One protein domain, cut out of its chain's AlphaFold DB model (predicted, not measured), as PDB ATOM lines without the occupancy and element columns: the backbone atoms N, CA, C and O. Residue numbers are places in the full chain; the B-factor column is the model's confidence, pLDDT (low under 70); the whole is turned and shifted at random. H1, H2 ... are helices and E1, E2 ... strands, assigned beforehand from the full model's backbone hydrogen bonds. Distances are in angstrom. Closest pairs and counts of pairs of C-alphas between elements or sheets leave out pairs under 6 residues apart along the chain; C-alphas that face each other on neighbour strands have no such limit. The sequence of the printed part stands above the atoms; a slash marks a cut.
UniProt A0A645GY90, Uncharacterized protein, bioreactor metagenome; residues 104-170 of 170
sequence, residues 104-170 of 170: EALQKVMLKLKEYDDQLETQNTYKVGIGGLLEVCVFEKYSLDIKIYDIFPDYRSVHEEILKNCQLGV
ATOM      1  N   GLU A 104     141.094 158.192 184.753       86.06
ATOM      2  CA  GLU A 104     141.675 159.529 184.608       86.06
ATOM      3  C   GLU A 104     142.899 159.497 183.686       86.06
ATOM      4  O   GLU A 104     143.013 160.317 182.773       86.06
ATOM      5  N   ALA A 105     143.770 158.500 183.870       86.31
ATOM      6  CA  ALA A 105     144.911 158.253 182.995       86.31
ATOM      7  C   ALA A 105     144.469 158.093 181.531       86.31
ATOM      8  O   ALA A 105     145.019 158.744 180.640       86.31
ATOM      9  N   LEU A 106     143.429 157.288 181.286       85.88
ATOM     10  CA  LEU A 106     142.890 157.075 179.942       85.88
ATOM     11  C   LEU A 106     142.354 158.375 179.328       85.88
ATOM     12  O   LEU A 106     142.714 158.714 178.203       85.88
ATOM     13  N   GLN A 107     141.533 159.129 180.064       88.31
ATOM     14  CA  GLN A 107     140.964 160.390 179.578       88.31
ATOM     15  C   GLN A 107     142.055 161.411 179.227       88.31
ATOM     16  O   GLN A 107     141.995 162.047 178.175       88.31
ATOM     17  N   LYS A 108     143.084 161.543 180.075       90.75
ATOM     18  CA  LYS A 108     144.209 162.462 179.849       90.75
ATOM     19  C   LYS A 108     145.034 162.075 178.627       90.75
ATOM     20  O   LYS A 108     145.408 162.956 177.854       90.75
ATOM     21  N   VAL A 109     145.282 160.781 178.424       89.31
ATOM     22  CA  VAL A 109     145.949 160.296 177.209       89.31
ATOM     23  C   VAL A 109     145.106 160.628 175.983       89.31
ATOM     24  O   VAL A 109     145.627 161.238 175.058       89.31
ATOM     25  N   MET A 110     143.806 160.320 175.987       89.38
ATOM     26  CA  MET A 110     142.925 160.596 174.845       89.38
ATOM     27  C   MET A 110     142.875 162.083 174.477       89.38
ATOM     28  O   MET A 110     142.923 162.416 173.295       89.38
ATOM     29  N   LEU A 111     142.840 162.979 175.468       91.56
ATOM     30  CA  LEU A 111     142.911 164.426 175.245       91.56
ATOM     31  C   LEU A 111     144.232 164.852 174.601       91.56
ATOM     32  O   LEU A 111     144.216 165.552 173.596       91.56
ATOM     33  N   LYS A 112     145.370 164.384 175.127       91.44
ATOM     34  CA  LYS A 112     146.689 164.695 174.557       91.44
ATOM     35  C   LYS A 112     146.839 164.161 173.129       91.44
ATOM     36  O   LYS A 112     147.431 164.820 172.275       91.44
ATOM     37  N   LEU A 113     146.289 162.976 172.857       89.81
ATOM     38  CA  LEU A 113     146.255 162.413 171.509       89.81
ATOM     39  C   LEU A 113     145.406 163.270 170.569       89.81
ATOM     40  O   LEU A 113     145.853 163.530 169.457       89.81
ATOM     41  N   LYS A 114     144.240 163.750 171.016       90.62
ATOM     42  CA  LYS A 114     143.418 164.687 170.243       90.62
ATOM     43  C   LYS A 114     144.147 165.997 169.960       90.62
ATOM     44  O   LYS A 114     144.181 166.418 168.814       90.62
ATOM     45  N   GLU A 115     144.739 166.622 170.975       92.19
ATOM     46  CA  GLU A 115     145.462 167.892 170.813       92.19
ATOM     47  C   GLU A 115     146.557 167.785 169.751       92.19
ATOM     48  O   GLU A 115     146.717 168.685 168.927       92.19
ATOM     49  N   TYR A 116     147.293 166.673 169.744       91.56
ATOM     50  CA  TYR A 116     148.291 166.405 168.718       91.56
ATOM     51  C   TYR A 116     147.652 166.112 167.354       91.56
ATOM     52  O   TYR A 116     148.089 166.662 166.348       91.56
ATOM     53  N   ASP A 117     146.611 165.276 167.303       90.06
ATOM     54  CA  ASP A 117     145.904 164.935 166.064       90.06
ATOM     55  C   ASP A 117     145.322 166.177 165.373       90.06
ATOM     56  O   ASP A 117     145.456 166.324 164.159       90.06
ATOM     57  N   ASP A 118     144.760 167.120 166.133       90.50
ATOM     58  CA  ASP A 118     144.204 168.383 165.638       90.50
ATOM     59  C   ASP A 118     145.281 169.298 165.028       90.50
ATOM     60  O   ASP A 118     144.994 170.027 164.078       90.50
ATOM     61  N   GLN A 119     146.530 169.216 165.505       91.44
ATOM     62  CA  GLN A 119     147.674 169.963 164.959       91.44
ATOM     63  C   GLN A 119     148.220 169.371 163.654       91.44
ATOM     64  O   GLN A 119     148.921 170.064 162.914       91.44
ATOM     65  N   LEU A 120     147.921 168.104 163.352       89.56
ATOM     66  CA  LEU A 120     148.335 167.491 162.095       89.56
ATOM     67  C   LEU A 120     147.528 168.061 160.926       89.56
ATOM     68  O   LEU A 120     146.303 168.196 160.989       89.56
ATOM     69  N   GLU A 121     148.209 168.333 159.816       89.38
ATOM     70  CA  GLU A 121     147.550 168.699 158.563       89.38
ATOM     71  C   GLU A 121     146.618 167.575 158.084       89.38
ATOM     72  O   GLU A 121     146.902 166.395 158.285       89.38
ATOM     73  N   THR A 122     145.521 167.914 157.404       85.00
ATOM     74  CA  THR A 122     144.511 166.939 156.946       85.00
ATOM     75  C   THR A 122     145.090 165.843 156.047       85.00
ATOM     76  O   THR A 122     144.649 164.701 156.100       85.00
ATOM     77  N   GLN A 123     146.098 166.173 155.240       84.94
ATOM     78  CA  GLN A 123     146.818 165.246 154.365       84.94
ATOM     79  C   GLN A 123     147.857 164.374 155.087       84.94
ATOM     80  O   GLN A 123     148.465 163.504 154.461       84.94
ATOM     81  N   ASN A 124     148.116 164.617 156.374       83.88
ATOM     82  CA  ASN A 124     149.105 163.862 157.123       83.88
ATOM     83  C   ASN A 124     148.612 162.426 157.341       83.88
ATOM     84  O   ASN A 124     147.564 162.198 157.939       83.88
ATOM     85  N   THR A 125     149.404 161.444 156.907       81.19
ATOM     86  CA  THR A 125     149.061 160.016 156.985       81.19
ATOM     87  C   THR A 125     148.918 159.485 158.410       81.19
ATOM     88  O   THR A 125     148.374 158.400 158.601       81.19
ATOM     89  N   TYR A 126     149.436 160.207 159.405       80.50
ATOM     90  CA  TYR A 126     149.294 159.851 160.812       80.50
ATOM     91  C   TYR A 126     148.053 160.449 161.462       80.50
ATOM     92  O   TYR A 126     147.713 159.992 162.548       80.50
ATOM     93  N   LYS A 127     147.372 161.412 160.827       83.94
ATOM     94  CA  LYS A 127     146.124 161.973 161.349       83.94
ATOM     95  C   LYS A 127     145.036 160.903 161.302       83.94
ATOM     96  O   LYS A 127     144.813 160.285 160.262       83.94
ATOM     97  N   VAL A 128     144.383 160.664 162.432       82.31
ATOM     98  CA  VAL A 128     143.369 159.608 162.588       82.31
ATOM     99  C   VAL A 128     141.983 160.143 162.944       82.31
ATOM    100  O   VAL A 128     141.030 159.371 162.881       82.31
ATOM    101  N   GLY A 129     141.846 161.432 163.261       83.31
ATOM    102  CA  GLY A 129     140.562 162.068 163.553       83.31
ATOM    103  C   GLY A 129     140.032 161.685 164.932       83.31
ATOM    104  O   GLY A 129     139.054 160.948 165.042       83.31
ATOM    105  N   ILE A 130     140.680 162.170 165.994       84.25
ATOM    106  CA  ILE A 130     140.278 161.861 167.377       84.25
ATOM    107  C   ILE A 130     139.206 162.839 167.878       84.25
ATOM    108  O   ILE A 130     139.413 164.051 167.947       84.25
ATOM    109  N   GLY A 131     138.068 162.291 168.306       83.88
ATOM    110  CA  GLY A 131     136.967 163.038 168.915       83.88
ATOM    111  C   GLY A 131     135.771 162.137 169.237       83.88
ATOM    112  O   GLY A 131     135.890 160.912 169.242       83.88
ATOM    113  N   GLY A 132     134.606 162.740 169.488       82.00
ATOM    114  CA  GLY A 132     133.348 162.014 169.708       82.00
ATOM    115  C   GLY A 132     133.039 161.726 171.181       82.00
ATOM    116  O   GLY A 132     133.268 162.568 172.039       82.00
ATOM    117  N   LEU A 133     132.474 160.552 171.471       81.88
ATOM    118  CA  LEU A 133     132.251 160.074 172.839       81.88
ATOM    119  C   LEU A 133     133.318 159.046 173.198       81.88
ATOM    120  O   LEU A 133     133.585 158.130 172.420       81.88
ATOM    121  N   LEU A 134     133.886 159.161 174.397       82.75
ATOM    122  CA  LEU A 134     134.727 158.107 174.947       82.75
ATOM    123  C   LEU A 134     133.843 157.106 175.695       82.75
ATOM    124  O   LEU A 134     133.347 157.401 176.780       82.75
ATOM    125  N   GLU A 135     133.669 155.913 175.136       81.38
ATOM    126  CA  GLU A 135     133.004 154.795 175.810       81.38
ATOM    127  C   GLU A 135     134.057 153.866 176.428       81.38
ATOM    128  O   GLU A 135     134.896 153.301 175.725       81.38
ATOM    129  N   VAL A 136     134.017 153.700 177.748       82.94
ATOM    130  CA  VAL A 136     134.907 152.815 178.504       82.94
ATOM    131  C   VAL A 136     134.099 151.658 179.060       82.94
ATOM    132  O   VAL A 136     133.065 151.846 179.696       82.94
ATOM    133  N   CYS A 137     134.596 150.453 178.821       78.38
ATOM    134  CA  CYS A 137     133.977 149.211 179.246       78.38
ATOM    135  C   CYS A 137     134.900 148.549 180.275       78.38
ATOM    136  O   CYS A 137     135.987 148.089 179.920       78.38
ATOM    137  N   VAL A 138     134.506 148.561 181.548       79.19
ATOM    138  CA  VAL A 138     135.281 147.997 182.658       79.19
ATOM    139  C   VAL A 138     134.706 146.638 183.026       79.19
ATOM    140  O   VAL A 138     133.531 146.509 183.366       79.19
ATOM    141  N   PHE A 139     135.559 145.620 182.952       74.12
ATOM    142  CA  PHE A 139     135.220 144.250 183.309       74.12
ATOM    143  C   PHE A 139     135.745 143.930 184.697       74.12
ATOM    144  O   PHE A 139     136.957 143.903 184.912       74.12
ATOM    145  N   GLU A 140     134.838 143.617 185.615       76.50
ATOM    146  CA  GLU A 140     135.192 143.008 186.888       76.50
ATOM    147  C   GLU A 140     134.759 141.540 186.913       76.50
ATOM    148  O   GLU A 140     134.085 141.035 186.016       76.50
ATOM    149  N   LYS A 141     135.139 140.820 187.972       76.62
ATOM    150  CA  LYS A 141     134.888 139.378 188.101       76.62
ATOM    151  C   LYS A 141     133.406 138.993 187.942       76.62
ATOM    152  O   LYS A 141     133.121 137.871 187.530       76.62
ATOM    153  N   TYR A 142     132.487 139.892 188.297       82.44
ATOM    154  CA  TYR A 142     131.042 139.637 188.312       82.44
ATOM    155  C   TYR A 142     130.199 140.781 187.742       82.44
ATOM    156  O   TYR A 142     128.973 140.726 187.827       82.44
ATOM    157  N   SER A 143     130.825 141.817 187.190       80.88
ATOM    158  CA  SER A 143     130.121 142.980 186.659       80.88
ATOM    159  C   SER A 143     130.779 143.495 185.391       80.88
ATOM    160  O   SER A 143     131.954 143.258 185.104       80.88
ATOM    161  N   LEU A 144     129.951 144.193 184.624       81.62
ATOM    162  CA  LEU A 144     130.338 144.960 183.464       81.62
ATOM    163  C   LEU A 144     129.832 146.380 183.675       81.62
ATOM    164  O   LEU A 144     128.618 146.586 183.723       81.62
ATOM    165  N   ASP A 145     130.752 147.332 183.756       81.50
ATOM    166  CA  ASP A 145     130.428 148.748 183.855       81.50
ATOM    167  C   ASP A 145     130.760 149.445 182.541       81.50
ATOM    168  O   ASP A 145     131.904 149.461 182.086       81.50
ATOM    169  N   ILE A 146     129.741 150.039 181.925       82.31
ATOM    170  CA  ILE A 146     129.904 150.882 180.744       82.31
ATOM    171  C   ILE A 146     129.805 152.329 181.204       82.31
ATOM    172  O   ILE A 146     128.782 152.754 181.746       82.31
ATOM    173  N   LYS A 147     130.869 153.090 180.974       84.50
ATOM    174  CA  LYS A 147     130.960 154.511 181.297       84.50
ATOM    175  C   LYS A 147     131.156 155.296 180.014       84.50
ATOM    176  O   LYS A 147     131.970 154.929 179.173       84.50
ATOM    177  N   ILE A 148     130.397 156.370 179.861       83.38
ATOM    178  CA  ILE A 148     130.470 157.249 178.697       83.38
ATOM    179  C   ILE A 148     130.962 158.599 179.190       83.38
ATOM    180  O   ILE A 148     130.380 159.169 180.114       83.38
ATOM    181  N   TYR A 149     132.025 159.104 178.575       84.94
ATOM    182  CA  TYR A 149     132.603 160.395 178.896       84.94
ATOM    183  C   TYR A 149     132.546 161.332 177.693       84.94
ATOM    184  O   TYR A 149     132.985 160.998 176.591       84.94
ATOM    185  N   ASP A 150     132.052 162.537 177.955       86.00
ATOM    186  CA  ASP A 150     132.128 163.697 177.072       86.00
ATOM    187  C   ASP A 150     133.372 164.514 177.459       86.00
ATOM    188  O   ASP A 150     133.283 165.503 178.187       86.00
ATOM    189  N   ILE A 151     134.559 164.007 177.102       88.25
ATOM    190  CA  ILE A 151     135.833 164.662 177.448       88.25
ATOM    191  C   ILE A 151     136.336 165.612 176.367       88.25
ATOM    192  O   ILE A 151     137.152 166.480 176.666       88.25
ATOM    193  N   PHE A 152     135.906 165.447 175.115       88.56
ATOM    194  CA  PHE A 152     136.459 166.206 174.001       88.56
ATOM    195  C   PHE A 152     135.759 167.569 173.886       88.56
ATOM    196  O   PHE A 152     134.539 167.604 173.721       88.56
ATOM    197  N   PRO A 153     136.490 168.701 173.945       84.75
ATOM    198  CA  PRO A 153     135.875 170.033 174.009       84.75
ATOM    199  C   PRO A 153     134.952 170.378 172.833       84.75
ATOM    200  O   PRO A 153     134.039 171.189 172.974       84.75
ATOM    201  N   ASP A 154     135.197 169.777 171.670       81.25
ATOM    202  CA  ASP A 154     134.481 169.996 170.415       81.25
ATOM    203  C   ASP A 154     133.336 169.000 170.175       81.25
ATOM    204  O   ASP A 154     132.627 169.131 169.172       81.25
ATOM    205  N   TYR A 155     133.114 168.036 171.080       79.88
ATOM    206  CA  TYR A 155     132.130 166.967 170.899       79.88
ATOM    207  C   TYR A 155     130.759 167.510 170.492       79.88
ATOM    208  O   TYR A 155     130.193 167.073 169.491       79.88
ATOM    209  N   ARG A 156     130.233 168.497 171.229       76.62
ATOM    210  CA  ARG A 156     128.894 169.048 170.964       76.62
ATOM    211  C   ARG A 156     128.796 169.698 169.590       76.62
ATOM    212  O   ARG A 156     127.845 169.421 168.867       76.62
ATOM    213  N   SER A 157     129.771 170.527 169.220       79.75
ATOM    214  CA  SER A 157     129.780 171.195 167.916       79.75
ATOM    215  C   SER A 157     129.880 170.199 166.763       79.75
ATOM    216  O   SER A 157     129.129 170.317 165.799       79.75
ATOM    217  N   VAL A 158     130.740 169.184 166.891       75.69
ATOM    218  CA  VAL A 158     130.904 168.133 165.876       75.69
ATOM    219  C   VAL A 158     129.640 167.278 165.782       75.69
ATOM    220  O   VAL A 158     129.171 166.970 164.689       75.69
ATOM    221  N   HIS A 159     129.032 166.928 166.916       71.38
ATOM    222  CA  HIS A 159     127.791 166.162 166.942       71.38
ATOM    223  C   HIS A 159     126.628 166.922 166.287       71.38
ATOM    224  O   HIS A 159     125.895 166.350 165.482       71.38
ATOM    225  N   GLU A 160     126.481 168.220 166.566       77.75
ATOM    226  CA  GLU A 160     125.482 169.069 165.909       77.75
ATOM    227  C   GLU A 160     125.715 169.198 164.399       77.75
ATOM    228  O   GLU A 160     124.753 169.192 163.629       77.75
ATOM    229  N   GLU A 161     126.969 169.307 163.960       75.12
ATOM    230  CA  GLU A 161     127.325 169.341 162.539       75.12
ATOM    231  C   GLU A 161     126.944 168.034 161.830       75.12
ATOM    232  O   GLU A 161     126.296 168.065 160.781       75.12
ATOM    233  N   ILE A 162     127.255 166.886 162.440       67.19
ATOM    234  CA  ILE A 162     126.847 165.566 161.942       67.19
ATOM    235  C   ILE A 162     125.321 165.498 161.817       67.19
ATOM    236  O   ILE A 162     124.806 165.135 160.761       67.19
ATOM    237  N   LEU A 163     124.580 165.903 162.856       71.94
ATOM    238  CA  LEU A 163     123.115 165.882 162.833       71.94
ATOM    239  C   LEU A 163     122.530 166.788 161.742       71.94
ATOM    240  O   LEU A 163     121.583 166.383 161.069       71.94
ATOM    241  N   LYS A 164     123.097 167.981 161.524       72.31
ATOM    242  CA  LYS A 164     122.681 168.877 160.431       72.31
ATOM    243  C   LYS A 164     122.900 168.230 159.067       72.31
ATOM    244  O   LYS A 164     122.001 168.263 158.230       72.31
ATOM    245  N   ASN A 165     124.048 167.590 158.863       63.75
ATOM    246  CA  ASN A 165     124.364 166.908 157.609       63.75
ATOM    247  C   ASN A 165     123.502 165.654 157.384       63.75
ATOM    248  O   ASN A 165     123.190 165.326 156.242       63.75
ATOM    249  N   CYS A 166     123.035 164.999 158.450       51.53
ATOM    250  CA  CYS A 166     122.070 163.900 158.356       51.53
ATOM    251  C   CYS A 166     120.629 164.365 158.066       51.53
ATOM    252  O   CYS A 166     119.847 163.595 157.514       51.53
ATOM    253  N   GLN A 167     120.255 165.599 158.420       54.25
ATOM    254  CA  GLN A 167     118.900 166.136 158.211       54.25
ATOM    255  C   GLN A 167     118.676 166.758 156.823       54.25
ATOM    256  O   GLN A 167     117.535 167.009 156.450       54.25
ATOM    257  N   LEU A 168     119.736 166.977 156.040       49.12
ATOM    258  CA  LEU A 168     119.661 167.564 154.693       49.12
ATOM    259  C   LEU A 168     119.401 166.530 153.576       49.12
ATOM    260  O   LEU A 168     119.461 166.872 152.398       49.12
ATOM    261  N   GLY A 169     119.120 165.274 153.937       44.72
ATOM    262  CA  GLY A 169     118.856 164.163 153.015       44.72
ATOM    263  C   GLY A 169     117.384 163.745 152.883       44.72
ATOM    264  O   GLY A 169     117.142 162.579 152.571       44.72
ATOM    265  N   VAL A 170     116.421 164.641 153.146       38.69
ATOM    266  CA  VAL A 170     114.975 164.406 152.925       38.69
ATOM    267  C   VAL A 170     114.423 165.383 151.898       38.69
ATOM    268  O   VAL A 170     114.648 166.600 152.077       38.69
TER     269      VAL A 170
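What this domain is: This is residues 104 to 170 of the 170 residues of an uncharacterized protein of bioreactor metagenome (UniProt A0A645GY90). The model is a loose, open arrangement of three arms: a helix, H1, spaced to one side of a two-stranded hairpin, E1 and E2, and a second helix, H2, that turns away from the hairpin's base. The hairpin's tip, residues 139 to 144, and residues 160 to 170, of which 160 to 167 belong to H2, stick out free. The printed part has 67 residues, with named elements in the order H1, E1, E2, H2, an antiparallel sheet E1 - E2, and a mixed class of helices and strands. It is loose, with a radius of gyration of the C-alphas of 15.3 A and spans of 45 by 34 by 20 A.

How they stand to each other: H1, residues 104 to 119, is near E1, residues 134 to 139, with 5 pairs of C-alphas within 10 A but no pair within 8 A. E1 and E2, residues 144 to 149, form an antiparallel hairpin at 162 degrees between directions. The C-alphas of Glu 135 and Ile 148 face each other at 4.6 A. N 136 and O 147 are within hydrogen-bond range at 2.8 A, as are N 149 and O 134 at 2.8 A. H1 and E2 are only just apart, the closest C-alphas being 8.4 A from each other. H2, residues 155 to 167, is apart from H1 and from E1. In H1 and H2 every O i to N i+4 pair is within hydrogen-bond range.

Where its parts are: H1 measures 23.0 A from C-alpha 104 at (141.675, 159.529, 184.608) to C-alpha 119. E1 measures 16.2 A from C-alpha 134 at (134.727, 158.107, 174.947), and E2 measures 16.3 A. H2 measures 18.3 A and ends at C-alpha 167 at (118.900, 166.136, 158.211).

The domain as a whole: The C-alphas of Lys 141 and Val 170, the two farthest apart, are 47.5 A from each other. The printed part has no cut. The link from H1 to E1, 14 residues, is long; those from E1 to E2 and from E2 to H2 are tight. The mean pLDDT of the printed part is 80.3, with residue 162 and residues 165 to 170 under 70.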